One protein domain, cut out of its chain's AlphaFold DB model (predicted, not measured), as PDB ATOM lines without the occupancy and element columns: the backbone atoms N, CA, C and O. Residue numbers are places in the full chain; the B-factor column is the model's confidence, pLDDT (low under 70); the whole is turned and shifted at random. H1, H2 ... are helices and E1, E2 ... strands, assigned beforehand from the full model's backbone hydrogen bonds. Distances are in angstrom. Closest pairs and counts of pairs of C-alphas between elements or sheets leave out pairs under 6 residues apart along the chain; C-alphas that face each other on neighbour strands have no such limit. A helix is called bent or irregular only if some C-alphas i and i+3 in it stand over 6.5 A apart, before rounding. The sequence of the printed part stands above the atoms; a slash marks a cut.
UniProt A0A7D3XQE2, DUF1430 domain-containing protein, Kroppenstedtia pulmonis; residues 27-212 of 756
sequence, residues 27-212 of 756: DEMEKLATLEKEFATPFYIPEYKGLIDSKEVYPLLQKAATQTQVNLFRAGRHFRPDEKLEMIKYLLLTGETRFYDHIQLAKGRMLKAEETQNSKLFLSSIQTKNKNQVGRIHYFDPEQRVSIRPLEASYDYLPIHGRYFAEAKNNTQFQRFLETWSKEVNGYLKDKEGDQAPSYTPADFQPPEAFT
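AT A GLANCE: This is residues 27 to 212 of the 756 residues of the protein "DUF1430 domain-containing protein" of Kroppenstedtia pulmonis (UniProt A0A7D3XQE2). What is the main picture? One strongly twisted sheet of eight strands has H1 along one face, over E2 and E3, and H5 standing up from the opposite face, over E3. H2 and the long H6 pack on each other, run opposite ways and only graze the sheet; Asp 195 of H6 and Pro 142, in the link from E6 to E7, are the far tips. What is it built of? The 186 printed residues hold, in chain order, H1 E1 H2 E2 E3 H3 E4 H4 E5 E6 E7 H5 E8 H6 H7 H8, eight named helices and eight named strands, mixed in class; the sheet is mixed too, in the order E1, E8, E2, E3, E7, E5, E6, E4. Is it compact? It is compact, with a radius of gyration of the C-alphas of 16.8 A, and its spans of 54 by 36 by 31 A are only just elongated.

IN THESE COORDINATES: Where are the strands? E1 is residues 41 to 45, E8 162 to 167 and 16.8 A long, E2 71 to 79 and 26.7 A, E3 85 to 92 and 23.2 A. E7 is 145 to 150 and 16.7 A long, E5 122 to 124, E6 133 to 137 and E4 105 to 108. Where are the helices? H1, residues 27 to 38, begins at C-alpha 27 (-13.999, -6.771, 26.471) and is 15.3 A long; H2 is 54 to 68, 20.5 A; H3 98 to 101; H4 113 to 118; H5 151 to 156. H6, residues 171 to 196, is 31.7 A long and ends at C-alpha 196 (-49.281, 25.335, 21.821); H7 is 202 to 205 and H8 208 to 211. Which helices are irregular? H1 is, with C-alphas 33 and 36 8.2 A apart, and so is H6, with C-alphas 192 and 195 9.6 A apart and a kink of 81 degrees near residue 190.

HOW THE PARTS SIT: How do the strands pair? E2 and E3, a hairpin, are antiparallel at 162 degrees, with N 74 and O 90 at 2.9 A, within hydrogen-bond range; E3 and E7 are parallel at 21 degrees, with N 89 and O 147 at 2.9 A. E1, H2, E2 and E7, H5, E8 are split strand-helix-strand units, two same-way strands with other strands between them in the sheet and a helix between them in the chain, each with a right-handed crossover. What is on the faces? H1 is at a height of 9.9 A over the sheet, with the C-alphas of Ala 33 and Ala 75 its closest to E2 at 7.1 A; H8, on the same face, is only just over E1, with 3 of its C-alphas there. H5, on the opposite face, has a height of 8.2 A; H4 and H7 are at the sheet's level. Which helices touch? Residues 173 to 185 of H6 touch H2, closest at the C-alphas of Ala 64 and Trp 181, 5.3 A, at a tilt of 36 degrees, only just steep. H6 touches H7, closest at the C-alphas of Leu 178 and Pro 202, 5.0 A; H4 and H5 only just touch, with 3 pairs of C-alphas within 8 A; H3 only grazes the sheet. How do the helix backbones run? Every O i to N i+4 pair is within hydrogen-bond range in H4, against 5 of 8 in H1, 9 of 11 in H2, 20 of 22 in H6 and 0 of 2 in H5, where 3 of 3 O i to N i+3 pairs are; H3, H7 and H8 are too short for such a pair.

THE WHOLE: How far does it reach? The two C-alphas farthest apart are those of Pro 142 and Asp 195, 54.3 A. Is anything cut or long? The printed part has no cut and no long link. Is confidence low anywhere? The mean pLDDT of the printed part is 92.7, and no printed residue is under 70.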
ATOM      1  N   ASP A  27     -12.873  -6.132  25.780       89.50
ATOM      2  CA  ASP A  27     -13.999  -6.771  26.471       89.50
ATOM      3  C   ASP A  27     -14.461  -5.955  27.688       89.50
ATOM      4  O   ASP A  27     -15.657  -5.818  27.932       89.50
ATOM      5  N   GLU A  28     -13.528  -5.416  28.482       90.06
ATOM      6  CA  GLU A  28     -13.858  -4.514  29.597       90.06
ATOM      7  C   GLU A  28     -14.496  -3.215  29.100       90.06
ATOM      8  O   GLU A  28     -15.430  -2.720  29.729       90.06
ATOM      9  N   MET A  29     -14.024  -2.681  27.969       91.38
ATOM     10  CA  MET A  29     -14.578  -1.472  27.368       91.38
ATOM     11  C   MET A  29     -16.025  -1.685  26.903       91.38
ATOM     12  O   MET A  29     -16.896  -0.889  27.243       91.38
ATOM     13  N   GLU A  30     -16.303  -2.774  26.188       90.31
ATOM     14  CA  GLU A  30     -17.641  -3.100  25.683       90.31
ATOM     15  C   GLU A  30     -18.623  -3.409  26.824       90.31
ATOM     16  O   GLU A  30     -19.737  -2.874  26.853       90.31
ATOM     17  N   LYS A  31     -18.181  -4.186  27.826       90.81
ATOM     18  CA  LYS A  31     -18.965  -4.455  29.043       90.81
ATOM     19  C   LYS A  31     -19.305  -3.172  29.779       90.81
ATOM     20  O   LYS A  31     -20.459  -2.939  30.120       90.81
ATOM     21  N   LEU A  32     -18.314  -2.310  30.001       92.06
ATOM     22  CA  LEU A  32     -18.550  -1.040  30.670       92.06
ATOM     23  C   LEU A  32     -19.472  -0.143  29.839       92.06
ATOM     24  O   LEU A  32     -20.368   0.477  30.403       92.06
ATOM     25  N   ALA A  33     -19.289  -0.063  28.520       91.19
ATOM     26  CA  ALA A  33     -20.096   0.783  27.643       91.19
ATOM     27  C   ALA A  33     -21.586   0.416  27.686       91.19
ATOM     28  O   ALA A  33     -22.421   1.317  27.729       91.19
ATOM     29  N   THR A  34     -21.901  -0.876  27.775       91.62
ATOM     30  CA  THR A  34     -23.273  -1.417  27.736       91.62
ATOM     31  C   THR A  34     -23.858  -1.799  29.102       91.62
ATOM     32  O   THR A  34     -24.997  -2.256  29.172       91.62
ATOM     33  N   LEU A  35     -23.111  -1.563  30.185       94.00
ATOM     34  CA  LEU A  35     -23.399  -2.001  31.554       94.00
ATOM     35  C   LEU A  35     -24.848  -1.777  32.028       94.00
ATOM     36  O   LEU A  35     -25.436  -2.654  32.657       94.00
ATOM     37  N   GLU A  36     -25.441  -0.616  31.748       94.25
ATOM     38  CA  GLU A  36     -26.785  -0.264  32.227       94.25
ATOM     39  C   GLU A  36     -27.861  -1.241  31.737       94.25
ATOM     40  O   GLU A  36     -28.869  -1.439  32.415       94.25
ATOM     41  N   LYS A  37     -27.642  -1.897  30.593       90.81
ATOM     42  CA  LYS A  37     -28.592  -2.848  30.005       90.81
ATOM     43  C   LYS A  37     -28.795  -4.099  30.855       90.81
ATOM     44  O   LYS A  37     -29.826  -4.752  30.731       90.81
ATOM     45  N   GLU A  38     -27.846  -4.431  31.732       92.88
ATOM     46  CA  GLU A  38     -27.951  -5.612  32.594       92.88
ATOM     47  C   GLU A  38     -29.006  -5.442  33.702       92.88
ATOM     48  O   GLU A  38     -29.548  -6.430  34.205       92.88
ATOM     49  N   PHE A  39     -29.324  -4.202  34.093       94.88
ATOM     50  CA  PHE A  39     -30.151  -3.943  35.276       94.88
ATOM     51  C   PHE A  39     -31.121  -2.751  35.166       94.88
ATOM     52  O   PHE A  39     -31.903  -2.526  36.094       94.88
ATOM     53  N   ALA A  40     -31.119  -1.994  34.073       96.69
ATOM     54  CA  ALA A  40     -31.980  -0.830  33.885       96.69
ATOM     55  C   ALA A  40     -32.730  -0.880  32.544       96.69
ATOM     56  O   ALA A  40     -32.325  -1.548  31.596       96.69
ATOM     57  N   THR A  41     -33.856  -0.172  32.471       97.19
ATOM     58  CA  THR A  41     -34.685  -0.076  31.264       97.19
ATOM     59  C   THR A  41     -34.374   1.228  30.531       97.19
ATOM     60  O   THR A  41     -34.381   2.284  31.174       97.19
ATOM     61  N   PRO A  42     -34.087   1.201  29.217       96.31
ATOM     62  CA  PRO A  42     -33.812   2.421  28.479       96.31
ATOM     63  C   PRO A  42     -35.077   3.268  28.295       96.31
ATOM     64  O   PRO A  42     -36.188   2.752  28.147       96.31
ATOM     65  N   PHE A  43     -34.884   4.580  28.270       96.94
ATOM     66  CA  PHE A  43     -35.866   5.568  27.840       96.94
ATOM     67  C   PHE A  43     -35.136   6.697  27.102       96.94
ATOM     68  O   PHE A  43     -33.910   6.824  27.186       96.94
ATOM     69  N   TYR A  44     -35.868   7.506  26.352       95.19
ATOM     70  CA  TYR A  44     -35.303   8.542  25.498       95.19
ATOM     71  C   TYR A  44     -35.961   9.882  25.785       95.19
ATOM     72  O   TYR A  44     -37.184   9.965  25.816       95.19
ATOM     73  N   ILE A  45     -35.169  10.933  25.984       94.94
ATOM     74  CA  ILE A  45     -35.685  12.303  26.062       94.94
ATOM     75  C   ILE A  45     -35.625  12.896  24.647       94.94
ATOM     76  O   ILE A  45     -34.525  12.999  24.101       94.94
ATOM     77  N   PRO A  46     -36.764  13.279  24.039       92.12
ATOM     78  CA  PRO A  46     -36.795  13.797  22.678       92.12
ATOM     79  C   PRO A  46     -36.121  15.166  22.579       92.12
ATOM     80  O   PRO A  46     -36.105  15.955  23.528       92.12
ATOM     81  N   GLU A  47     -35.583  15.465  21.401       90.00
ATOM     82  CA  GLU A  47     -35.072  16.796  21.102       90.00
ATOM     83  C   GLU A  47     -36.242  17.761  20.872       90.00
ATOM     84  O   GLU A  47     -36.996  17.642  19.908       90.00
ATOM     85  N   TYR A  48     -36.416  18.716  21.788       90.31
ATOM     86  CA  TYR A  48     -37.446  19.746  21.693       90.31
ATOM     87  C   TYR A  48     -36.943  21.081  22.232       90.31
ATOM     88  O   TYR A  48     -36.306  21.124  23.284       90.31
ATOM     89  N   LYS A  49     -37.275  22.183  21.548       85.69
ATOM     90  CA  LYS A  49     -36.782  23.534  21.869       85.69
ATOM     91  C   LYS A  49     -37.079  23.956  23.312       85.69
ATOM     92  O   LYS A  49     -36.192  24.491  23.978       85.69
ATOM     93  N   GLY A  50     -38.281  23.668  23.815       83.75
ATOM     94  CA  GLY A  50     -38.678  23.962  25.196       83.75
ATOM     95  C   GLY A  50     -37.922  23.147  26.256       83.75
ATOM     96  O   GLY A  50     -37.855  23.561  27.415       83.75
ATOM     97  N   LEU A  51     -37.297  22.030  25.859       86.88
ATOM     98  CA  LEU A  51     -36.549  21.121  26.731       86.88
ATOM     99  C   LEU A  51     -35.025  21.302  26.663       86.88
ATOM    100  O   LEU A  51     -34.317  20.519  27.272       86.88
ATOM    101  N   ILE A  52     -34.484  22.297  25.951       83.75
ATOM    102  CA  ILE A  52     -33.023  22.425  25.764       83.75
ATOM    103  C   ILE A  52     -32.287  22.865  27.044       83.75
ATOM    104  O   ILE A  52     -31.125  22.494  27.235       83.75
ATOM    105  N   ASP A  53     -32.932  23.659  27.908       88.00
ATOM    106  CA  ASP A  53     -32.291  24.210  29.108       88.00
ATOM    107  C   ASP A  53     -32.194  23.164  30.226       88.00
ATOM    108  O   ASP A  53     -33.146  22.905  30.968       88.00
ATOM    109  N   SER A  54     -31.005  22.581  30.375       89.06
ATOM    110  CA  SER A  54     -30.729  21.583  31.404       89.06
ATOM    111  C   SER A  54     -30.926  22.113  32.823       89.06
ATOM    112  O   SER A  54     -31.278  21.323  33.692       89.06
ATOM    113  N   LYS A  55     -30.768  23.420  33.085       90.44
ATOM    114  CA  LYS A  55     -30.947  23.984  34.434       90.44
ATOM    115  C   LYS A  55     -32.408  24.028  34.863       90.44
ATOM    116  O   LYS A  55     -32.683  23.944  36.056       90.44
ATOM    117  N   GLU A  56     -33.326  24.160  33.910       92.12
ATOM    118  CA  GLU A  56     -34.771  24.158  34.168       92.12
ATOM    119  C   GLU A  56     -35.335  22.733  34.142       92.12
ATOM    120  O   GLU A  56     -36.174  22.375  34.967       92.12
ATOM    121  N   VAL A  57     -34.830  21.890  33.237       93.69
ATOM    122  CA  VAL A  57     -35.388  20.557  32.976       93.69
ATOM    123  C   VAL A  57     -34.794  19.470  33.883       93.69
ATOM    124  O   VAL A  57     -35.520  18.572  34.312       93.69
ATOM    125  N   TYR A  58     -33.504  19.534  34.242       95.00
ATOM    126  CA  TYR A  58     -32.898  18.548  35.150       95.00
ATOM    127  C   TYR A  58     -33.598  18.471  36.519       95.00
ATOM    128  O   TYR A  58     -33.871  17.351  36.958       95.00
ATOM    129  N   PRO A  59     -33.977  19.587  37.179       95.75
ATOM    130  CA  PRO A  59     -34.742  19.527  38.425       95.75
ATOM    131  C   PRO A  59     -36.068  18.767  38.301       95.75
ATOM    132  O   PRO A  59     -36.465  18.076  39.239       95.75
ATOM    133  N   LEU A  60     -36.743  18.843  37.147       96.31
ATOM    134  CA  LEU A  60     -37.971  18.084  36.880       96.31
ATOM    135  C   LEU A  60     -37.678  16.582  36.803       96.31
ATOM    136  O   LEU A  60     -38.385  15.773  37.406       96.31
ATOM    137  N   LEU A  61     -36.593  16.213  36.113       96.62
ATOM    138  CA  LEU A  61     -36.159  14.823  35.971       96.62
ATOM    139  C   LEU A  61     -35.751  14.246  37.331       96.62
ATOM    140  O   LEU A  61     -36.165  13.148  37.707       96.62
ATOM    141  N   GLN A  62     -35.003  15.029  38.110       96.69
ATOM    142  CA  GLN A  62     -34.599  14.698  39.471       96.69
ATOM    143  C   GLN A  62     -35.801  14.530  40.402       96.69
ATOM    144  O   GLN A  62     -35.852  13.575  41.184       96.69
ATOM    145  N   LYS A  63     -36.791  15.422  40.307       96.69
ATOM    146  CA  LYS A  63     -38.035  15.355  41.079       96.69
ATOM    147  C   LYS A  63     -38.830  14.097  40.741       96.69
ATOM    148  O   LYS A  63     -39.209  13.376  41.664       96.69
ATOM    149  N   ALA A  64     -39.028  13.793  39.457       97.88
ATOM    150  CA  ALA A  64     -39.729  12.588  39.019       97.88
ATOM    151  C   ALA A  64     -39.022  11.310  39.503       97.88
ATOM    152  O   ALA A  64     -39.664  10.430  40.082       97.88
ATOM    153  N   ALA A  65     -37.694  11.238  39.357       97.62
ATOM    154  CA  ALA A  65     -36.887  10.121  39.845       97.62
ATOM    155  C   ALA A  65     -37.006   9.949  41.370       97.62
ATOM    156  O   ALA A  65     -37.241   8.846  41.861       97.62
ATOM    157  N   THR A  66     -36.913  11.045  42.130       96.56
ATOM    158  CA  THR A  66     -36.962  11.021  43.603       96.56
ATOM    159  C   THR A  66     -38.343  10.624  44.125       96.56
ATOM    160  O   THR A  66     -38.443   9.785  45.019       96.56
ATOM    161  N   GLN A  67     -39.421  11.167  43.546       96.94
ATOM    162  CA  GLN A  67     -40.800  10.831  43.928       96.94
ATOM    163  C   GLN A  67     -41.145   9.362  43.676       96.94
ATOM    164  O   GLN A  67     -41.979   8.788  44.379       96.94
ATOM    165  N   THR A  68     -40.517   8.757  42.670       97.25
ATOM    166  CA  THR A  68     -40.781   7.376  42.264       97.25
ATOM    167  C   THR A  68     -39.718   6.389  42.727       97.25
ATOM    168  O   THR A  68     -39.911   5.191  42.543       97.25
ATOM    169  N   GLN A  69     -38.656   6.860  43.395       96.81
ATOM    170  CA  GLN A  69     -37.512   6.060  43.849       96.81
ATOM    171  C   GLN A  69     -36.865   5.248  42.716       96.81
ATOM    172  O   GLN A  69     -36.647   4.040  42.847       96.81
ATOM    173  N   VAL A  70     -36.621   5.910  41.587       98.00
ATOM    174  CA  VAL A  70     -35.937   5.352  40.414       98.00
ATOM    175  C   VAL A  70     -34.542   5.965  40.317       98.00
ATOM    176  O   VAL A  70     -34.380   7.168  40.529       98.00
ATOM    177  N   ASN A  71     -33.527   5.152  40.026       98.44
ATOM    178  CA  ASN A  71     -32.185   5.657  39.728       98.44
ATOM    179  C   ASN A  71     -32.050   5.872  38.218       98.44
ATOM    180  O   ASN A  71     -32.556   5.061  37.441       98.44
ATOM    181  N   LEU A  72     -31.354   6.927  37.798       98.38
ATOM    182  CA  LEU A  72     -31.130   7.235  36.386       98.38
ATOM    183  C   LEU A  72     -29.649   7.167  36.027       98.38
ATOM    184  O   LEU A  72     -28.784   7.586  36.799       98.38
ATOM    185  N   PHE A  73     -29.382   6.693  34.815       97.88
ATOM    186  CA  PHE A  73     -28.046   6.516  34.270       97.88
ATOM    187  C   PHE A  73     -27.968   7.105  32.869       97.88
ATOM    188  O   PHE A  73     -28.924   7.041  32.091       97.88
ATOM    189  N   ARG A  74     -26.795   7.633  32.534       95.56
ATOM    190  CA  ARG A  74     -26.449   8.049  31.178       95.56
ATOM    191  C   ARG A  74     -24.992   7.708  30.895       95.56
ATOM    192  O   ARG A  74     -24.114   7.990  31.710       95.56
ATOM    193  N   ALA A  75     -24.729   7.111  29.741       93.19
ATOM    194  CA  ALA A  75     -23.374   6.839  29.284       93.19
ATOM    195  C   ALA A  75     -22.873   7.996  28.413       93.19
ATOM    196  O   ALA A  75     -23.633   8.584  27.650       93.19
ATOM    197  N   GLY A  76     -21.590   8.316  28.534       93.69
ATOM    198  CA  GLY A  76     -20.915   9.280  27.683       93.69
ATOM    199  C   GLY A  76     -19.483   8.855  27.398       93.69
ATOM    200  O   GLY A  76     -18.869   8.079  28.135       93.69
ATOM    201  N   ARG A  77     -18.952   9.389  26.311       93.62
ATOM    202  CA  ARG A  77     -17.577   9.220  25.856       93.62
ATOM    203  C   ARG A  77     -16.951  10.585  25.707       93.62
ATOM    204  O   ARG A  77     -17.649  11.526  25.360       93.62
ATOM    205  N   HIS A  78     -15.659  10.685  25.957       93.00
ATOM    206  CA  HIS A  78     -14.887  11.885  25.684       93.00
ATOM    207  C   HIS A  78     -13.668  11.506  24.853       93.00
ATOM    208  O   HIS A  78     -12.747  10.845  25.341       93.00
ATOM    209  N   PHE A  79     -13.690  11.910  23.588       89.88
ATOM    210  CA  PHE A  79     -12.579  11.787  22.655       89.88
ATOM    211  C   PHE A  79     -11.620  12.944  22.910       89.88
ATOM    212  O   PHE A  79     -11.835  14.071  22.461       89.88
ATOM    213  N   ARG A  80     -10.599  12.682  23.727       84.31
ATOM    214  CA  ARG A  80      -9.711  13.730  24.225       84.31
ATOM    215  C   ARG A  80      -8.727  14.187  23.134       84.31
ATOM    216  O   ARG A  80      -8.377  13.395  22.264       84.31
ATOM    217  N   PRO A  81      -8.177  15.413  23.233       73.06
ATOM    218  CA  PRO A  81      -7.187  15.926  22.274       73.06
ATOM    219  C   PRO A  81      -5.848  15.164  22.212       73.06
ATOM    220  O   PRO A  81      -5.039  15.425  21.323       73.06
ATOM    221  N   ASP A  82      -5.571  14.283  23.182       71.94
ATOM    222  CA  ASP A  82      -4.426  13.357  23.180       71.94
ATOM    223  C   ASP A  82      -4.768  12.001  22.542       71.94
ATOM    224  O   ASP A  82      -4.072  11.025  22.798       71.94
ATOM    225  N   GLU A  83      -5.867  11.932  21.782       72.00
ATOM    226  CA  GLU A  83      -6.365  10.736  21.082       72.00
ATOM    227  C   GLU A  83      -6.725   9.568  22.017       72.00
ATOM    228  O   GLU A  83      -7.005   8.452  21.583       72.00
ATOM    229  N   LYS A  84      -6.785   9.819  23.331       83.25
ATOM    230  CA  LYS A  84      -7.234   8.839  24.319       83.25
ATOM    231  C   LYS A  84      -8.729   8.995  24.578       83.25
ATOM    232  O   LYS A  84      -9.213  10.073  24.921       83.25
ATOM    233  N   LEU A  85      -9.461   7.889  24.515       89.56
ATOM    234  CA  LEU A  85     -10.863   7.846  24.921       89.56
ATOM    235  C   LEU A  85     -10.982   7.885  26.453       89.56
ATOM    236  O   LEU A  85     -10.251   7.186  27.152       89.56
ATOM    237  N   GLU A  86     -11.921   8.655  26.994       92.81
ATOM    238  CA  GLU A  86     -12.405   8.526  28.374       92.81
ATOM    239  C   GLU A  86     -13.863   8.049  28.362       92.81
ATOM    240  O   GLU A  86     -14.714   8.657  27.715       92.81
ATOM    241  N   MET A  87     -14.158   6.980  29.106       94.38
ATOM    242  CA  MET A  87     -15.538   6.540  29.342       94.38
ATOM    243  C   MET A  87     -16.100   7.218  30.578       94.38
ATOM    244  O   MET A  87     -15.452   7.234  31.629       94.38
ATOM    245  N   ILE A  88     -17.323   7.730  30.484       96.00
ATOM    246  CA  ILE A  88     -17.981   8.438  31.576       96.00
ATOM    247  C   ILE A  88     -19.360   7.829  31.826       96.00
ATOM    248  O   ILE A  88     -20.179   7.716  30.917       96.00
ATOM    249  N   LYS A  89     -19.627   7.446  33.077       97.12
ATOM    250  CA  LYS A  89     -20.953   7.032  33.546       97.12
ATOM    251  C   LYS A  89     -21.541   8.113  34.435       97.12
ATOM    252  O   LYS A  89     -20.924   8.513  35.423       97.12
ATOM    253  N   TYR A  90     -22.721   8.586  34.080       97.50
ATOM    254  CA  TYR A  90     -23.429   9.647  34.771       97.50
ATOM    255  C   TYR A  90     -24.590   9.060  35.570       97.50
ATOM    256  O   TYR A  90     -25.388   8.311  35.015       97.50
ATOM    257  N   LEU A  91     -24.669   9.380  36.862       97.62
ATOM    258  CA  LEU A  91     -25.581   8.750  37.818       97.62
ATOM    259  C   LEU A  91     -26.464   9.773  38.527       97.62
ATOM    260  O   LEU A  91     -25.960  10.760  39.062       97.62
ATOM    261  N   LEU A  92     -27.752   9.480  38.638       98.00
ATOM    262  CA  LEU A  92     -28.649  10.080  39.618       98.00
ATOM    263  C   LEU A  92     -29.239   8.954  40.463       98.00
ATOM    264  O   LEU A  92     -30.088   8.202  39.993       98.00
ATOM    265  N   LEU A  93     -28.800   8.845  41.712       97.75
ATOM    266  CA  LEU A  93     -29.275   7.817  42.627       97.75
ATOM    267  C   LEU A  93     -30.301   8.403  43.599       97.75
ATOM    268  O   LEU A  93     -30.103   9.472  44.181       97.75
ATOM    269  N   THR A  94     -31.387   7.671  43.805       96.19
ATOM    270  CA  THR A  94     -32.458   7.976  44.764       96.19
ATOM    271  C   THR A  94     -32.521   6.951  45.898       96.19
ATOM    272  O   THR A  94     -33.190   7.187  46.903       96.19
ATOM    273  N   GLY A  95     -31.768   5.851  45.787       92.12
ATOM    274  CA  GLY A  95     -31.637   4.823  46.816       92.12
ATOM    275  C   GLY A  95     -30.508   3.833  46.523       92.12
ATOM    276  O   GLY A  95     -29.457   4.207  46.000       92.12
ATOM    277  N   GLU A  96     -30.725   2.569  46.892       92.44
ATOM    278  CA  GLU A  96     -29.837   1.452  46.547       92.44
ATOM    279  C   GLU A  96     -29.788   1.239  45.028       92.44
ATOM    280  O   GLU A  96     -30.769   1.506  44.332       92.44
ATOM    281  N   THR A  97     -28.654   0.756  44.516       95.88
ATOM    282  CA  THR A  97     -28.441   0.542  43.081       95.88
ATOM    283  C   THR A  97     -27.627  -0.715  42.814       95.88
ATOM    284  O   THR A  97     -26.632  -0.963  43.496       95.88
ATOM    285  N   ARG A  98     -28.016  -1.463  41.778       95.69
ATOM    286  CA  ARG A  98     -27.261  -2.601  41.243       95.69
ATOM    287  C   ARG A  98     -26.052  -2.170  40.426       95.69
ATOM    288  O   ARG A  98     -25.137  -2.959  40.249       95.69
ATOM    289  N   PHE A  99     -25.965  -0.909  39.994       95.12
ATOM    290  CA  PHE A  99     -24.794  -0.404  39.265       95.12
ATOM    291  C   PHE A  99     -23.486  -0.641  40.035       95.12
ATOM    292  O   PHE A  99     -22.462  -0.977  39.442       95.12
ATOM    293  N   TYR A 100     -23.510  -0.516  41.367       94.69
ATOM    294  CA  TYR A 100     -22.330  -0.753  42.200       94.69
ATOM    295  C   TYR A 100     -21.963  -2.229  42.378       94.69
ATOM    296  O   TYR A 100     -20.829  -2.494  42.770       94.69
ATOM    297  N   ASP A 101     -22.827  -3.175  42.002       93.38
ATOM    298  CA  ASP A 101     -22.482  -4.603  41.968       93.38
ATOM    299  C   ASP A 101     -21.453  -4.904  40.863       93.38
ATOM    300  O   ASP A 101     -20.673  -5.854  40.958       93.38
ATOM    301  N   HIS A 102     -21.397  -4.044  39.840       91.25
ATOM    302  CA  HIS A 102     -20.515  -4.183  38.681       91.25
ATOM    303  C   HIS A 102     -19.273  -3.281  38.741       91.25
ATOM    304  O   HIS A 102     -18.383  -3.400  37.899       91.25
ATOM    305  N   ILE A 103     -19.173  -2.387  39.732       91.81
ATOM    306  CA  ILE A 103     -18.041  -1.467  39.888       91.81
ATOM    307  C   ILE A 103     -17.254  -1.813  41.147       91.81
ATOM    308  O   ILE A 103     -17.760  -1.758  42.263       91.81
ATOM    309  N   GLN A 104     -15.960  -2.075  40.985       90.00
ATOM    310  CA  GLN A 104     -15.047  -2.300  42.104       90.00
ATOM    311  C   GLN A 104     -14.194  -1.056  42.366       90.00
ATOM    312  O   GLN A 104     -13.776  -0.362  41.437       90.00
ATOM    313  N   LEU A 105     -13.898  -0.767  43.636       91.88
ATOM    314  CA  LEU A 105     -13.009   0.334  44.017       91.88
ATOM    315  C   LEU A 105     -11.616  -0.171  44.369       91.88
ATOM    316  O   LEU A 105     -11.448  -1.089  45.164       91.88
ATOM    317  N   ALA A 106     -10.605   0.512  43.844       89.44
ATOM    318  CA  ALA A 106      -9.221   0.334  44.254       89.44
ATOM    319  C   ALA A 106      -8.902   1.110  45.545       89.44
ATOM    320  O   ALA A 106      -8.020   0.714  46.302       89.44
ATOM    321  N   LYS A 107      -9.555   2.260  45.772       91.31
ATOM    322  CA  LYS A 107      -9.372   3.104  46.967       91.31
ATOM    323  C   LYS A 107     -10.568   4.039  47.154       91.31
ATOM    324  O   LYS A 107     -11.193   4.435  46.177       91.31
ATOM    325  N   GLY A 108     -10.816   4.476  48.387       94.44
ATOM    326  CA  GLY A 108     -11.853   5.462  48.701       94.44
ATOM    327  C   GLY A 108     -13.225   4.815  48.856       94.44
ATOM    328  O   GLY A 108     -13.314   3.697  49.355       94.44
ATOM    329  N   ARG A 109     -14.285   5.524  48.464       94.88
ATOM    330  CA  ARG A 109     -15.680   5.079  48.623       94.88
ATOM    331  C   ARG A 109     -16.524   5.398  47.391       94.88
ATOM    332  O   ARG A 109     -16.133   6.250  46.599       94.88
ATOM    333  N   MET A 110     -17.679   4.741  47.271       95.56
ATOM    334  CA  MET A 110     -18.675   5.043  46.238       95.56
ATOM    335  C   MET A 110     -19.364   6.388  46.514       95.56
ATOM    336  O   MET A 110     -19.289   6.921  47.634       95.56
ATOM    337  N   LEU A 111     -20.029   6.929  45.491       95.25
ATOM    338  CA  LEU A 111     -20.904   8.090  45.646       95.25
ATOM    339  C   LEU A 111     -22.180   7.670  46.384       95.25
ATOM    340  O   LEU A 111     -22.703   6.577  46.180       95.25
ATOM    341  N   LYS A 112     -22.672   8.535  47.267       94.25
ATOM    342  CA  LYS A 112     -23.967   8.356  47.935       94.25
ATOM    343  C   LYS A 112     -25.083   9.005  47.119       94.25
ATOM    344  O   LYS A 112     -24.823   9.943  46.370       94.25
ATOM    345  N   ALA A 113     -26.329   8.582  47.339       94.00
ATOM    346  CA  ALA A 113     -27.498   9.148  46.661       94.00
ATOM    347  C   ALA A 113     -27.554  10.684  46.730       94.00
ATOM    348  O   ALA A 113     -27.564  11.351  45.697       94.00
ATOM    349  N   GLU A 114     -27.435  11.246  47.933       92.88
ATOM    350  CA  GLU A 114     -27.403  12.699  48.165       92.88
ATOM    351  C   GLU A 114     -26.278  13.413  47.389       92.88
ATOM    352  O   GLU A 114     -26.447  14.532  46.905       92.88
ATOM    353  N   GLU A 115     -25.127  12.758  47.218       93.81
ATOM    354  CA  GLU A 115     -23.972  13.318  46.507       93.81
ATOM    355  C   GLU A 115     -24.170  13.297  44.990       93.81
ATOM    356  O   GLU A 115     -23.698  14.199  44.301       93.81
ATOM    357  N   THR A 116     -24.885  12.303  44.461       94.12
ATOM    358  CA  THR A 116     -25.251  12.264  43.034       94.12
ATOM    359  C   THR A 116     -26.344  13.264  42.661       94.12
ATOM    360  O   THR A 116     -26.540  13.537  41.483       94.12
ATOM    361  N   GLN A 117     -27.041  13.807  43.660       91.00
ATOM    362  CA  GLN A 117     -28.136  14.757  43.486       91.00
ATOM    363  C   GLN A 117     -27.679  16.219  43.523       91.00
ATOM    364  O   GLN A 117     -28.273  17.032  42.832       91.00
ATOM    365  N   ASN A 118     -26.677  16.560  44.346       84.06
ATOM    366  CA  ASN A 118     -26.337  17.962  44.643       84.06
ATOM    367  C   ASN A 118     -24.825  18.228  44.817       84.06
ATOM    368  O   ASN A 118     -24.434  19.187  45.487       84.06
ATOM    369  N   SER A 119     -23.937  17.373  44.298       88.50
ATOM    370  CA  SER A 119     -22.485  17.550  44.460       88.50
ATOM    371  C   SER A 119     -21.714  17.418  43.148       88.50
ATOM    372  O   SER A 119     -22.218  16.909  42.158       88.50
ATOM    373  N   LYS A 120     -20.444  17.845  43.158       90.81
ATOM    374  CA  LYS A 120     -19.484  17.644  42.053       90.81
ATOM    375  C   LYS A 120     -18.478  16.527  42.344       90.81
ATOM    376  O   LYS A 120     -17.391  16.507  41.760       90.81
ATOM    377  N   LEU A 121     -18.787  15.662  43.311       96.19
ATOM    378  CA  LEU A 121     -17.925  14.550  43.699       96.19
ATOM    379  C   LEU A 121     -17.935  13.482  42.609       96.19
ATOM    380  O   LEU A 121     -18.965  13.244  41.990       96.19
ATOM    381  N   PHE A 122     -16.799  12.833  42.364       97.00
ATOM    382  CA  PHE A 122     -16.697  11.825  41.308       97.00
ATOM    383  C   PHE A 122     -15.723  10.697  41.657       97.00
ATOM    384  O   PHE A 122     -14.901  10.803  42.574       97.00
ATOM    385  N   LEU A 123     -15.809   9.613  40.886       96.81
ATOM    386  CA  LEU A 123     -14.866   8.496  40.897       96.81
ATOM    387  C   LEU A 123     -14.104   8.479  39.572       96.81
ATOM    388  O   LEU A 123     -14.661   8.824  38.532       96.81
ATOM    389  N   SER A 124     -12.844   8.051  39.589       95.50
ATOM    390  CA  SER A 124     -12.069   7.845  38.359       95.50
ATOM    391  C   SER A 124     -11.128   6.655  38.491       95.50
ATOM    392  O   SER A 124     -10.655   6.386  39.591       95.50
ATOM    393  N   SER A 125     -10.834   5.942  37.405       93.31
ATOM    394  CA  SER A 125      -9.829   4.867  37.392       93.31
ATOM    395  C   SER A 125      -8.416   5.385  37.685       93.31
ATOM    396  O   SER A 125      -7.592   4.677  38.261       93.31
ATOM    397  N   ILE A 126      -8.153   6.657  37.371       91.19
ATOM    398  CA  ILE A 126      -6.849   7.302  37.539       91.19
ATOM    399  C   ILE A 126      -6.887   8.258  38.735       91.19
ATOM    400  O   ILE A 126      -7.900   8.899  39.032       91.19
ATOM    401  N   GLN A 127      -5.762   8.378  39.446       90.19
ATOM    402  CA  GLN A 127      -5.610   9.401  40.478       90.19
ATOM    403  C   GLN A 127      -5.485  10.780  39.826       90.19
ATOM    404  O   GLN A 127      -4.523  11.067  39.117       90.19
ATOM    405  N   THR A 128      -6.434  11.662  40.113       88.50
ATOM    406  CA  THR A 128      -6.414  13.055  39.668       88.50
ATOM    407  C   THR A 128      -5.914  13.975  40.783       88.50
ATOM    408  O   THR A 128      -5.872  13.600  41.958       88.50
ATOM    409  N   LYS A 129      -5.546  15.212  40.422       90.56
ATOM    410  CA  LYS A 129      -5.243  16.289  41.383       90.56
ATOM    411  C   LYS A 129      -6.508  16.994  41.905       90.56
ATOM    412  O   LYS A 129      -6.398  17.952  42.667       90.56
ATOM    413  N   ASN A 130      -7.700  16.568  41.479       91.81
ATOM    414  CA  ASN A 130      -8.956  17.215  41.840       91.81
ATOM    415  C   ASN A 130      -9.423  16.747  43.228       91.81
ATOM    416  O   ASN A 130      -9.587  15.551  43.463       91.81
ATOM    417  N   LYS A 131      -9.676  17.698  44.133       92.56
ATOM    418  CA  LYS A 131     -10.134  17.433  45.508       92.56
ATOM    419  C   LYS A 131     -11.520  16.779  45.574       92.56
ATOM    420  O   LYS A 131     -11.841  16.171  46.586       92.56
ATOM    421  N   ASN A 132     -12.312  16.877  44.506       95.44
ATOM    422  CA  ASN A 132     -13.643  16.276  44.425       95.44
ATOM    423  C   ASN A 132     -13.614  14.775  44.079       95.44
ATOM    424  O   ASN A 132     -14.663  14.136  44.051       95.44
ATOM    425  N   GLN A 133     -12.440  14.194  43.807       96.44
ATOM    426  CA  GLN A 133     -12.322  12.752  43.616       96.44
ATOM    427  C   GLN A 133     -12.410  12.034  44.967       96.44
ATOM    428  O   GLN A 133     -11.502  12.140  45.791       96.44
ATOM    429  N   VAL A 134     -13.473  11.260  45.179       96.19
ATOM    430  CA  VAL A 134     -13.719  10.558  46.458       96.19
ATOM    431  C   VAL A 134     -13.355   9.078  46.430       96.19
ATOM    432  O   VAL A 134     -13.237   8.437  47.478       96.19
ATOM    433  N   GLY A 135     -13.127   8.535  45.237       94.75
ATOM    434  CA  GLY A 135     -12.734   7.149  45.054       94.75
ATOM    435  C   GLY A 135     -11.982   6.914  43.754       94.75
ATOM    436  O   GLY A 135     -12.034   7.703  42.802       94.75
ATOM    437  N   ARG A 136     -11.236   5.812  43.746       94.25
ATOM    438  CA  ARG A 136     -10.510   5.314  42.588       94.25
ATOM    439  C   ARG A 136     -11.147   4.015  42.125       94.25
ATOM    440  O   ARG A 136     -11.165   3.053  42.891       94.25
ATOM    441  N   ILE A 137     -11.649   4.008  40.896       93.00
ATOM    442  CA  ILE A 137     -12.248   2.827  40.273       93.00
ATOM    443  C   ILE A 137     -11.135   1.827  39.992       93.00
ATOM    444  O   ILE A 137     -10.030   2.189  39.589       93.00
ATOM    445  N   HIS A 138     -11.422   0.566  40.242       87.44
ATOM    446  CA  HIS A 138     -10.561  -0.524  39.857       87.44
ATOM    447  C   HIS A 138     -10.858  -0.893  38.399       87.44
ATOM    448  O   HIS A 138     -11.911  -1.450  38.112       87.44
ATOM    449  N   TYR A 139      -9.954  -0.553  37.478       88.88
ATOM    450  CA  TYR A 139     -10.108  -0.828  36.044       88.88
ATOM    451  C   TYR A 139      -8.865  -1.525  35.491       88.88
ATOM    452  O   TYR A 139      -7.758  -1.222  35.939       88.88
ATOM    453  N   PHE A 140      -9.057  -2.452  34.546       87.44
ATOM    454  CA  PHE A 140      -8.014  -3.346  34.030       87.44
ATOM    455  C   PHE A 140      -6.767  -2.607  33.521       87.44
ATOM    456  O   PHE A 140      -5.666  -2.881  34.000       87.44
ATOM    457  N   ASP A 141      -6.948  -1.664  32.592       85.25
ATOM    458  CA  ASP A 141      -5.855  -0.895  31.991       85.25
ATOM    459  C   ASP A 141      -5.563   0.365  32.832       85.25
ATOM    460  O   ASP A 141      -6.453   1.212  32.981       85.25
ATOM    461  N   PRO A 142      -4.347   0.524  33.391       80.19
ATOM    462  CA  PRO A 142      -3.996   1.680  34.214       80.19
ATOM    463  C   PRO A 142      -3.961   3.006  33.438       80.19
ATOM    464  O   PRO A 142      -4.074   4.064  34.060       80.19
ATOM    465  N   GLU A 143      -3.807   2.972  32.113       82.25
ATOM    466  CA  GLU A 143      -3.805   4.174  31.275       82.25
ATOM    467  C   GLU A 143      -5.199   4.570  30.782       82.25
ATOM    468  O   GLU A 143      -5.420   5.727  30.415       82.25
ATOM    469  N   GLN A 144      -6.147   3.629  30.782       87.12
ATOM    470  CA  GLN A 144      -7.503   3.873  30.315       87.12
ATOM    471  C   GLN A 144      -8.302   4.628  31.374       87.12
ATOM    472  O   GLN A 144      -8.504   4.178  32.510       87.12
ATOM    473  N   ARG A 145      -8.814   5.794  30.983       91.31
ATOM    474  CA  ARG A 145      -9.609   6.623  31.878       91.31
ATOM    475  C   ARG A 145     -11.072   6.207  31.843       91.31
ATOM    476  O   ARG A 145     -11.706   6.187  30.790       91.31
ATOM    477  N   VAL A 146     -11.590   5.914  33.027       94.56
ATOM    478  CA  VAL A 146     -13.004   5.684  33.304       94.56
ATOM    479  C   VAL A 146     -13.398   6.615  34.436       94.56
ATOM    480  O   VAL A 146     -12.662   6.730  35.418       94.56
ATOM    481  N   SER A 147     -14.542   7.274  34.316       96.06
ATOM    482  CA  SER A 147     -15.051   8.199  35.321       96.06
ATOM    483  C   SER A 147     -16.519   7.921  35.624       96.06
ATOM    484  O   SER A 147     -17.302   7.625  34.729       96.06
ATOM    485  N   ILE A 148     -16.905   8.053  36.892       97.62
ATOM    486  CA  ILE A 148     -18.304   8.002  37.333       97.62
ATOM    487  C   ILE A 148     -18.632   9.344  37.973       97.62
ATOM    488  O   ILE A 148     -17.941   9.766  38.905       97.62
ATOM    489  N   ARG A 149     -19.658  10.023  37.462       97.19
ATOM    490  CA  ARG A 149     -20.024  11.392  37.832       97.19
ATOM    491  C   ARG A 149     -21.528  11.510  38.122       97.19
ATOM    492  O   ARG A 149     -22.297  10.690  37.637       97.19
ATOM    493  N   PRO A 150     -21.962  12.523  38.885       97.25
ATOM    494  CA  PRO A 150     -23.369  12.896  39.018       97.25
ATOM    495  C   PRO A 150     -24.004  13.223  37.661       97.25
ATOM    496  O   PRO A 150     -23.321  13.746  36.780       97.25
ATOM    497  N   LEU A 151     -25.298  12.933  37.491       96.81
ATOM    498  CA  LEU A 151     -26.009  13.106  36.219       96.81
ATOM    499  C   LEU A 151     -26.017  14.554  35.739       96.81
ATOM    500  O   LEU A 151     -25.842  14.801  34.549       96.81
ATOM    501  N   GLU A 152     -26.134  15.497  36.674       95.00
ATOM    502  CA  GLU A 152     -26.071  16.931  36.392       95.00
ATOM    503  C   GLU A 152     -24.789  17.314  35.633       95.00
ATOM    504  O   GLU A 152     -24.835  18.099  34.691       95.00
ATOM    505  N   ALA A 153     -23.653  16.691  35.971       93.94
ATOM    506  CA  ALA A 153     -22.369  16.966  35.327       93.94
ATOM    507  C   ALA A 153     -22.318  16.522  33.855       93.94
ATOM    508  O   ALA A 153     -21.401  16.918  33.140       93.94
ATOM    509  N   SER A 154     -23.270  15.702  33.386       94.12
ATOM    510  CA  SER A 154     -23.379  15.389  31.956       94.12
ATOM    511  C   SER A 154     -23.717  16.635  31.143       94.12
ATOM    512  O   SER A 154     -23.187  16.807  30.051       94.12
ATOM    513  N   TYR A 155     -24.512  17.546  31.710       91.88
ATOM    514  CA  TYR A 155     -24.999  18.739  31.023       91.88
ATOM    515  C   TYR A 155     -23.983  19.879  30.949       91.88
ATOM    516  O   TYR A 155     -24.286  20.915  30.360       91.88
ATOM    517  N   ASP A 156     -22.786  19.688  31.514       88.69
ATOM    518  CA  ASP A 156     -21.654  20.581  31.265       88.69
ATOM    519  C   ASP A 156     -21.248  20.547  29.776       88.69
ATOM    520  O   ASP A 156     -20.786  21.563  29.264       88.69
ATOM    521  N   TYR A 157     -21.451  19.409  29.088       86.75
ATOM    522  CA  TYR A 157     -21.031  19.197  27.691       86.75
ATOM    523  C   TYR A 157     -22.096  18.520  26.809       86.75
ATOM    524  O   TYR A 157     -22.134  18.749  25.605       86.75
ATOM    525  N   LEU A 158     -22.976  17.692  27.382       90.00
ATOM    526  CA  LEU A 158     -23.967  16.908  26.640       90.00
ATOM    527  C   LEU A 158     -25.361  17.565  26.675       90.00
ATOM    528  O   LEU A 158     -25.774  18.078  27.720       90.00
ATOM    529  N   PRO A 159     -26.145  17.509  25.580       89.44
ATOM    530  CA  PRO A 159     -27.533  17.981  25.578       89.44
ATOM    531  C   PRO A 159     -28.401  17.154  26.527       89.44
ATOM    532  O   PRO A 159     -28.062  16.016  26.822       89.44
ATOM    533  N   ILE A 160     -29.544  17.662  26.995       91.69
ATOM    534  CA  ILE A 160     -30.438  16.850  27.840       91.69
ATOM    535  C   ILE A 160     -31.242  15.804  27.066       91.69
ATOM    536  O   ILE A 160     -31.597  14.780  27.644       91.69
ATOM    537  N   HIS A 161     -31.491  16.015  25.775       91.69
ATOM    538  CA  HIS A 161     -32.086  14.987  24.929       91.69
ATOM    539  C   HIS A 161     -31.133  13.790  24.769       91.69
ATOM    540  O   HIS A 161     -29.924  13.895  25.002       91.69
ATOM    541  N   GLY A 162     -31.681  12.651  24.359       92.56
ATOM    542  CA  GLY A 162     -30.929  11.431  24.095       92.56
ATOM    543  C   GLY A 162     -31.335  10.266  24.989       92.56
ATOM    544  O   GLY A 162     -32.352  10.300  25.685       92.56
ATOM    545  N   ARG A 163     -30.517   9.213  24.954       94.38
ATOM    546  CA  ARG A 163     -30.775   7.942  25.634       94.38
ATOM    547  C   ARG A 163     -30.349   7.977  27.103       94.38
ATOM    548  O   ARG A 163     -29.232   8.376  27.435       94.38
ATOM    549  N   TYR A 164     -31.229   7.478  27.960       96.69
ATOM    550  CA  TYR A 164     -31.027   7.287  29.392       96.69
ATOM    551  C   TYR A 164     -31.456   5.878  29.788       96.69
ATOM    552  O   TYR A 164     -32.149   5.190  29.041       96.69
ATOM    553  N   PHE A 165     -31.081   5.462  30.992       97.50
ATOM    554  CA  PHE A 165     -31.521   4.203  31.574       97.50
ATOM    555  C   PHE A 165     -32.096   4.446  32.963       97.50
ATOM    556  O   PHE A 165     -31.544   5.223  33.741       97.50
ATOM    557  N   ALA A 166     -33.203   3.784  33.268       98.19
ATOM    558  CA  ALA A 166     -33.894   3.870  34.541       98.19
ATOM    559  C   ALA A 166     -33.840   2.518  35.256       98.19
ATOM    560  O   ALA A 166     -34.350   1.510  34.763       98.19
ATOM    561  N   GLU A 167     -33.231   2.489  36.435       98.31
ATOM    562  CA  GLU A 167     -33.283   1.328  37.314       98.31
ATOM    563  C   GLU A 167     -34.518   1.434  38.205       98.31
ATOM    564  O   GLU A 167     -34.603   2.275  39.105       98.31
ATOM    565  N   ALA A 168     -35.471   0.544  37.947       96.56
ATOM    566  CA  ALA A 168     -36.675   0.363  38.738       96.56
ATOM    567  C   ALA A 168     -36.762  -1.089  39.229       96.56
ATOM    568  O   ALA A 168     -36.283  -2.017  38.579       96.56
ATOM    569  N   LYS A 169     -37.427  -1.305  40.364       93.94
ATOM    570  CA  LYS A 169     -37.644  -2.634  40.961       93.94
ATOM    571  C   LYS A 169     -38.510  -3.535  40.083       93.94
ATOM    572  O   LYS A 169     -38.387  -4.754  40.140       93.94
ATOM    573  N   ASN A 170     -39.433  -2.943  39.328       95.00
ATOM    574  CA  ASN A 170     -40.328  -3.635  38.408       95.00
ATOM    575  C   ASN A 170     -40.877  -2.667  37.346       95.00
ATOM    576  O   ASN A 170     -40.746  -1.446  37.465       95.00
ATOM    577  N   ASN A 171     -41.544  -3.225  36.332       95.06
ATOM    578  CA  ASN A 171     -42.134  -2.442  35.247       95.06
ATOM    579  C   ASN A 171     -43.188  -1.434  35.745       95.06
ATOM    580  O   ASN A 171     -43.280  -0.338  35.212       95.06
ATOM    581  N   THR A 172     -43.952  -1.751  36.795       97.00
ATOM    582  CA  THR A 172     -44.960  -0.829  37.353       97.00
ATOM    583  C   THR A 172     -44.328   0.447  37.911       97.00
ATOM    584  O   THR A 172     -44.837   1.539  37.675       97.00
ATOM    585  N   GLN A 173     -43.208   0.334  38.630       97.31
ATOM    586  CA  GLN A 173     -42.478   1.495  39.141       97.31
ATOM    587  C   GLN A 173     -41.875   2.320  37.999       97.31
ATOM    588  O   GLN A 173     -41.944   3.545  38.037       97.31
ATOM    589  N   PHE A 174     -41.334   1.658  36.975       97.81
ATOM    590  CA  PHE A 174     -40.809   2.330  35.789       97.81
ATOM    591  C   PHE A 174     -41.899   3.097  35.020       97.81
ATOM    592  O   PHE A 174     -41.712   4.267  34.701       97.81
ATOM    593  N   GLN A 175     -43.077   2.500  34.812       97.81
ATOM    594  CA  GLN A 175     -44.207   3.191  34.178       97.81
ATOM    595  C   GLN A 175     -44.689   4.381  35.013       97.81
ATOM    596  O   GLN A 175     -44.888   5.467  34.478       97.81
ATOM    597  N   ARG A 176     -44.758   4.238  36.343       97.75
ATOM    598  CA  ARG A 176     -45.075   5.359  37.242       97.75
ATOM    599  C   ARG A 176     -44.047   6.493  37.147       97.75
ATOM    600  O   ARG A 176     -44.416   7.663  37.262       97.75
ATOM    601  N   PHE A 177     -42.766   6.164  36.971       98.50
ATOM    602  CA  PHE A 177     -41.721   7.153  36.706       98.50
ATOM    603  C   PHE A 177     -41.989   7.905  35.405       98.50
ATOM    604  O   PHE A 177     -42.028   9.131  35.444       98.50
ATOM    605  N   LEU A 178     -42.257   7.201  34.301       98.25
ATOM    606  CA  LEU A 178     -42.575   7.841  33.024       98.25
ATOM    607  C   LEU A 178     -43.835   8.711  33.113       98.25
ATOM    608  O   LEU A 178     -43.805   9.845  32.663       98.25
ATOM    609  N   GLU A 179     -44.904   8.249  33.766       97.94
ATOM    610  CA  GLU A 179     -46.120   9.048  33.993       97.94
ATOM    611  C   GLU A 179     -45.835  10.330  34.786       97.94
ATOM    612  O   GLU A 179     -46.332  11.409  34.455       97.94
ATOM    613  N   THR A 180     -45.018  10.222  35.839       98.12
ATOM    614  CA  THR A 180     -44.626  11.371  36.668       98.12
ATOM    615  C   THR A 180     -43.763  12.337  35.861       98.12
ATOM    616  O   THR A 180     -44.002  13.541  35.891       98.12
ATOM    617  N   TRP A 181     -42.802  11.816  35.100       97.31
ATOM    618  CA  TRP A 181     -41.941  12.592  34.216       97.31
ATOM    619  C   TRP A 181     -42.741  13.322  33.132       97.31
ATOM    620  O   TRP A 181     -42.628  14.542  33.024       97.31
ATOM    621  N   SER A 182     -43.624  12.623  32.412       96.94
ATOM    622  CA  SER A 182     -44.544  13.213  31.432       96.94
ATOM    623  C   SER A 182     -45.365  14.342  32.049       96.94
ATOM    624  O   SER A 182     -45.497  15.406  31.454       96.94
ATOM    625  N   LYS A 183     -45.894  14.149  33.264       96.56
ATOM    626  CA  LYS A 183     -46.682  15.175  33.958       96.56
ATOM    627  C   LYS A 183     -45.860  16.423  34.290       96.56
ATOM    628  O   LYS A 183     -46.351  17.529  34.078       96.56
ATOM    629  N   GLU A 184     -44.653  16.258  34.830       95.94
ATOM    630  CA  GLU A 184     -43.772  17.381  35.177       95.94
ATOM    631  C   GLU A 184     -43.336  18.149  33.921       95.94
ATOM    632  O   GLU A 184     -43.415  19.376  33.899       95.94
ATOM    633  N   VAL A 185     -42.970  17.434  32.851       94.88
ATOM    634  CA  VAL A 185     -42.624  18.028  31.551       94.88
ATOM    635  C   VAL A 185     -43.800  18.790  30.954       94.88
ATOM    636  O   VAL A 185     -43.646  19.952  30.593       94.88
ATOM    637  N   ASN A 186     -44.982  18.175  30.880       95.06
ATOM    638  CA  ASN A 186     -46.160  18.812  30.287       95.06
ATOM    639  C   ASN A 186     -46.610  20.035  31.087       95.06
ATOM    640  O   ASN A 186     -47.032  21.022  30.494       95.06
ATOM    641  N   GLY A 187     -46.520  19.983  32.421       93.94
ATOM    642  CA  GLY A 187     -46.792  21.139  33.275       93.94
ATOM    643  C   GLY A 187     -45.839  22.293  32.975       93.94
ATOM    644  O   GLY A 187     -46.285  23.391  32.661       93.94
ATOM    645  N   TYR A 188     -44.534  22.014  32.974       94.06
ATOM    646  CA  TYR A 188     -43.506  23.007  32.668       94.06
ATOM    647  C   TYR A 188     -43.642  23.597  31.253       94.06
ATOM    648  O   TYR A 188     -43.567  24.813  31.085       94.06
ATOM    649  N   LEU A 189     -43.888  22.767  30.235       93.31
ATOM    650  CA  LEU A 189     -44.063  23.246  28.862       93.31
ATOM    651  C   LEU A 189     -45.343  24.068  28.708       93.31
ATOM    652  O   LEU A 189     -45.310  25.117  28.071       93.31
ATOM    653  N   LYS A 190     -46.448  23.659  29.340       92.62
ATOM    654  CA  LYS A 190     -47.692  24.437  29.337       92.62
ATOM    655  C   LYS A 190     -47.514  25.800  30.008       92.62
ATOM    656  O   LYS A 190     -48.034  26.791  29.501       92.62
ATOM    657  N   ASP A 191     -46.763  25.867  31.104       90.00
ATOM    658  CA  ASP A 191     -46.465  27.130  31.787       90.00
ATOM    659  C   ASP A 191     -45.583  28.058  30.928       90.00
ATOM    660  O   ASP A 191     -45.720  29.281  30.995       90.00
ATOM    661  N   LYS A 192     -44.697  27.489  30.098       88.12
ATOM    662  CA  LYS A 192     -43.739  28.232  29.261       88.12
ATOM    663  C   LYS A 192     -44.296  28.646  27.894       88.12
ATOM    664  O   LYS A 192     -43.976  29.731  27.412       88.12
ATOM    665  N   GLU A 193     -45.106  27.796  27.267       87.75
ATOM    666  CA  GLU A 193     -45.530  27.914  25.861       87.75
ATOM    667  C   GLU A 193     -47.065  27.903  25.678       87.75
ATOM    668  O   GLU A 193     -47.566  28.100  24.569       87.75
ATOM    669  N   GLY A 194     -47.841  27.734  26.754       86.19
ATOM    670  CA  GLY A 194     -49.307  27.751  26.721       86.19
ATOM    671  C   GLY A 194     -49.916  26.538  26.010       86.19
ATOM    672  O   GLY A 194     -49.349  25.449  25.998       86.19
ATOM    673  N   ASP A 195     -51.091  26.715  25.397       81.81
ATOM    674  CA  ASP A 195     -51.832  25.631  24.724       81.81
ATOM    675  C   ASP A 195     -51.176  25.137  23.415       81.81
ATOM    676  O   ASP A 195     -51.663  24.189  22.801       81.81
ATOM    677  N   GLN A 196     -50.081  25.769  22.974       80.19
ATOM    678  CA  GLN A 196     -49.281  25.335  21.821       80.19
ATOM    679  C   GLN A 196     -48.188  24.322  22.198       80.19
ATOM    680  O   GLN A 196     -47.545  23.764  21.308       80.19
ATOM    681  N   ALA A 197     -47.984  24.079  23.497       84.44
ATOM    682  CA  ALA A 197     -47.004  23.127  23.995       84.44
ATOM    683  C   ALA A 197     -47.336  21.685  23.558       84.44
ATOM    684  O   ALA A 197     -48.497  21.265  23.645       84.44
ATOM    685  N   PRO A 198     -46.340  20.882  23.145       86.81
ATOM    686  CA  PRO A 198     -46.545  19.462  22.913       86.81
ATOM    687  C   PRO A 198     -46.909  18.756  24.224       86.81
ATOM    688  O   PRO A 198     -46.392  19.076  25.295       86.81
ATOM    689  N   SER A 199     -47.794  17.766  24.127       90.44
ATOM    690  CA  SER A 199     -48.168  16.909  25.251       90.44
ATOM    691  C   SER A 199     -47.481  15.560  25.108       90.44
ATOM    692  O   SER A 199     -47.832  14.783  24.226       90.44
ATOM    693  N   TYR A 200     -46.555  15.266  26.012       93.62
ATOM    694  CA  TYR A 200     -45.846  13.996  26.065       93.62
ATOM    695  C   TYR A 200     -46.586  12.968  26.920       93.62
ATOM    696  O   TYR A 200     -47.130  13.266  27.984       93.62
ATOM    697  N   THR A 201     -46.555  11.725  26.478       95.88
ATOM    698  CA  THR A 201     -47.038  10.534  27.173       95.88
ATOM    699  C   THR A 201     -45.855   9.621  27.510       95.88
ATOM    700  O   THR A 201     -44.760   9.817  26.979       95.88
ATOM    701  N   PRO A 202     -46.025   8.599  28.370       95.50
ATOM    702  CA  PRO A 202     -44.967   7.621  28.625       95.50
ATOM    703  C   PRO A 202     -44.404   6.964  27.355       95.50
ATOM    704  O   PRO A 202     -43.205   6.705  27.287       95.50
ATOM    705  N   ALA A 203     -45.245   6.742  26.338       94.38
ATOM    706  CA  ALA A 203     -44.841   6.119  25.078       94.38
ATOM    707  C   ALA A 203     -43.855   6.985  24.275       94.38
ATOM    708  O   ALA A 203     -42.941   6.448  23.657       94.38
ATOM    709  N   ASP A 204     -43.979   8.313  24.349       95.06
ATOM    710  CA  ASP A 204     -43.085   9.247  23.650       95.06
ATOM    711  C   ASP A 204     -41.656   9.227  24.217       95.06
ATOM    712  O   ASP A 204     -40.706   9.613  23.542       95.06
ATOM    713  N   PHE A 205     -41.490   8.733  25.449       95.94
ATOM    714  CA  PHE A 205     -40.187   8.516  26.081       95.94
ATOM    715  C   PHE A 205     -39.656   7.088  25.883       95.94
ATOM    716  O   PHE A 205     -38.586   6.752  26.390       95.94
ATOM    717  N   GLN A 206     -40.372   6.236  25.147       95.62
ATOM    718  CA  GLN A 206     -39.937   4.884  24.789       95.62
ATOM    719  C   GLN A 206     -39.982   4.635  23.271       95.62
ATOM    720  O   GLN A 206     -40.552   3.628  22.838       95.62
ATOM    721  N   PRO A 207     -39.395   5.516  22.442       94.44
ATOM    722  CA  PRO A 207     -39.369   5.300  21.006       94.44
ATOM    723  C   PRO A 207     -38.400   4.141  20.663       94.44
ATOM    724  O   PRO A 207     -37.562   3.777  21.500       94.44
ATOM    725  N   PRO A 208     -38.494   3.521  19.470       90.88
ATOM    726  CA  PRO A 208     -37.656   2.377  19.087       90.88
ATOM    727  C   PRO A 208     -36.152   2.614  19.282       90.88
ATOM    728  O   PRO A 208     -35.432   1.716  19.719       90.88
ATOM    729  N   GLU A 209     -35.696   3.844  19.053       87.75
ATOM    730  CA  GLU A 209     -34.313   4.295  19.198       87.75
ATOM    731  C   GLU A 209     -33.789   4.099  20.627       87.75
ATOM    732  O   GLU A 209     -32.601   3.834  20.826       87.75
ATOM    733  N   ALA A 210     -34.653   4.165  21.648       89.94
ATOM    734  CA  ALA A 210     -34.261   3.901  23.033       89.94
ATOM    735  C   ALA A 210     -33.665   2.491  23.196       89.94
ATOM    736  O   ALA A 210     -32.755   2.295  24.002       89.94
ATOM    737  N   PHE A 211     -34.137   1.531  22.397       91.75
ATOM    738  CA  PHE A 211     -33.808   0.110  22.496       91.75
ATOM    739  C   PHE A 211     -32.764  -0.362  21.475       91.75
ATOM    740  O   PHE A 211     -32.403  -1.537  21.487       91.75
ATOM    741  N   THR A 212     -32.253   0.521  20.611       89.38
ATOM    742  CA  THR A 212     -31.248   0.150  19.608       89.38
ATOM    743  C   THR A 212     -29.967  -0.368  20.267       89.38
ATOM    744  O   THR A 212     -29.349   0.289  21.117       89.38
TER     745      THR A 212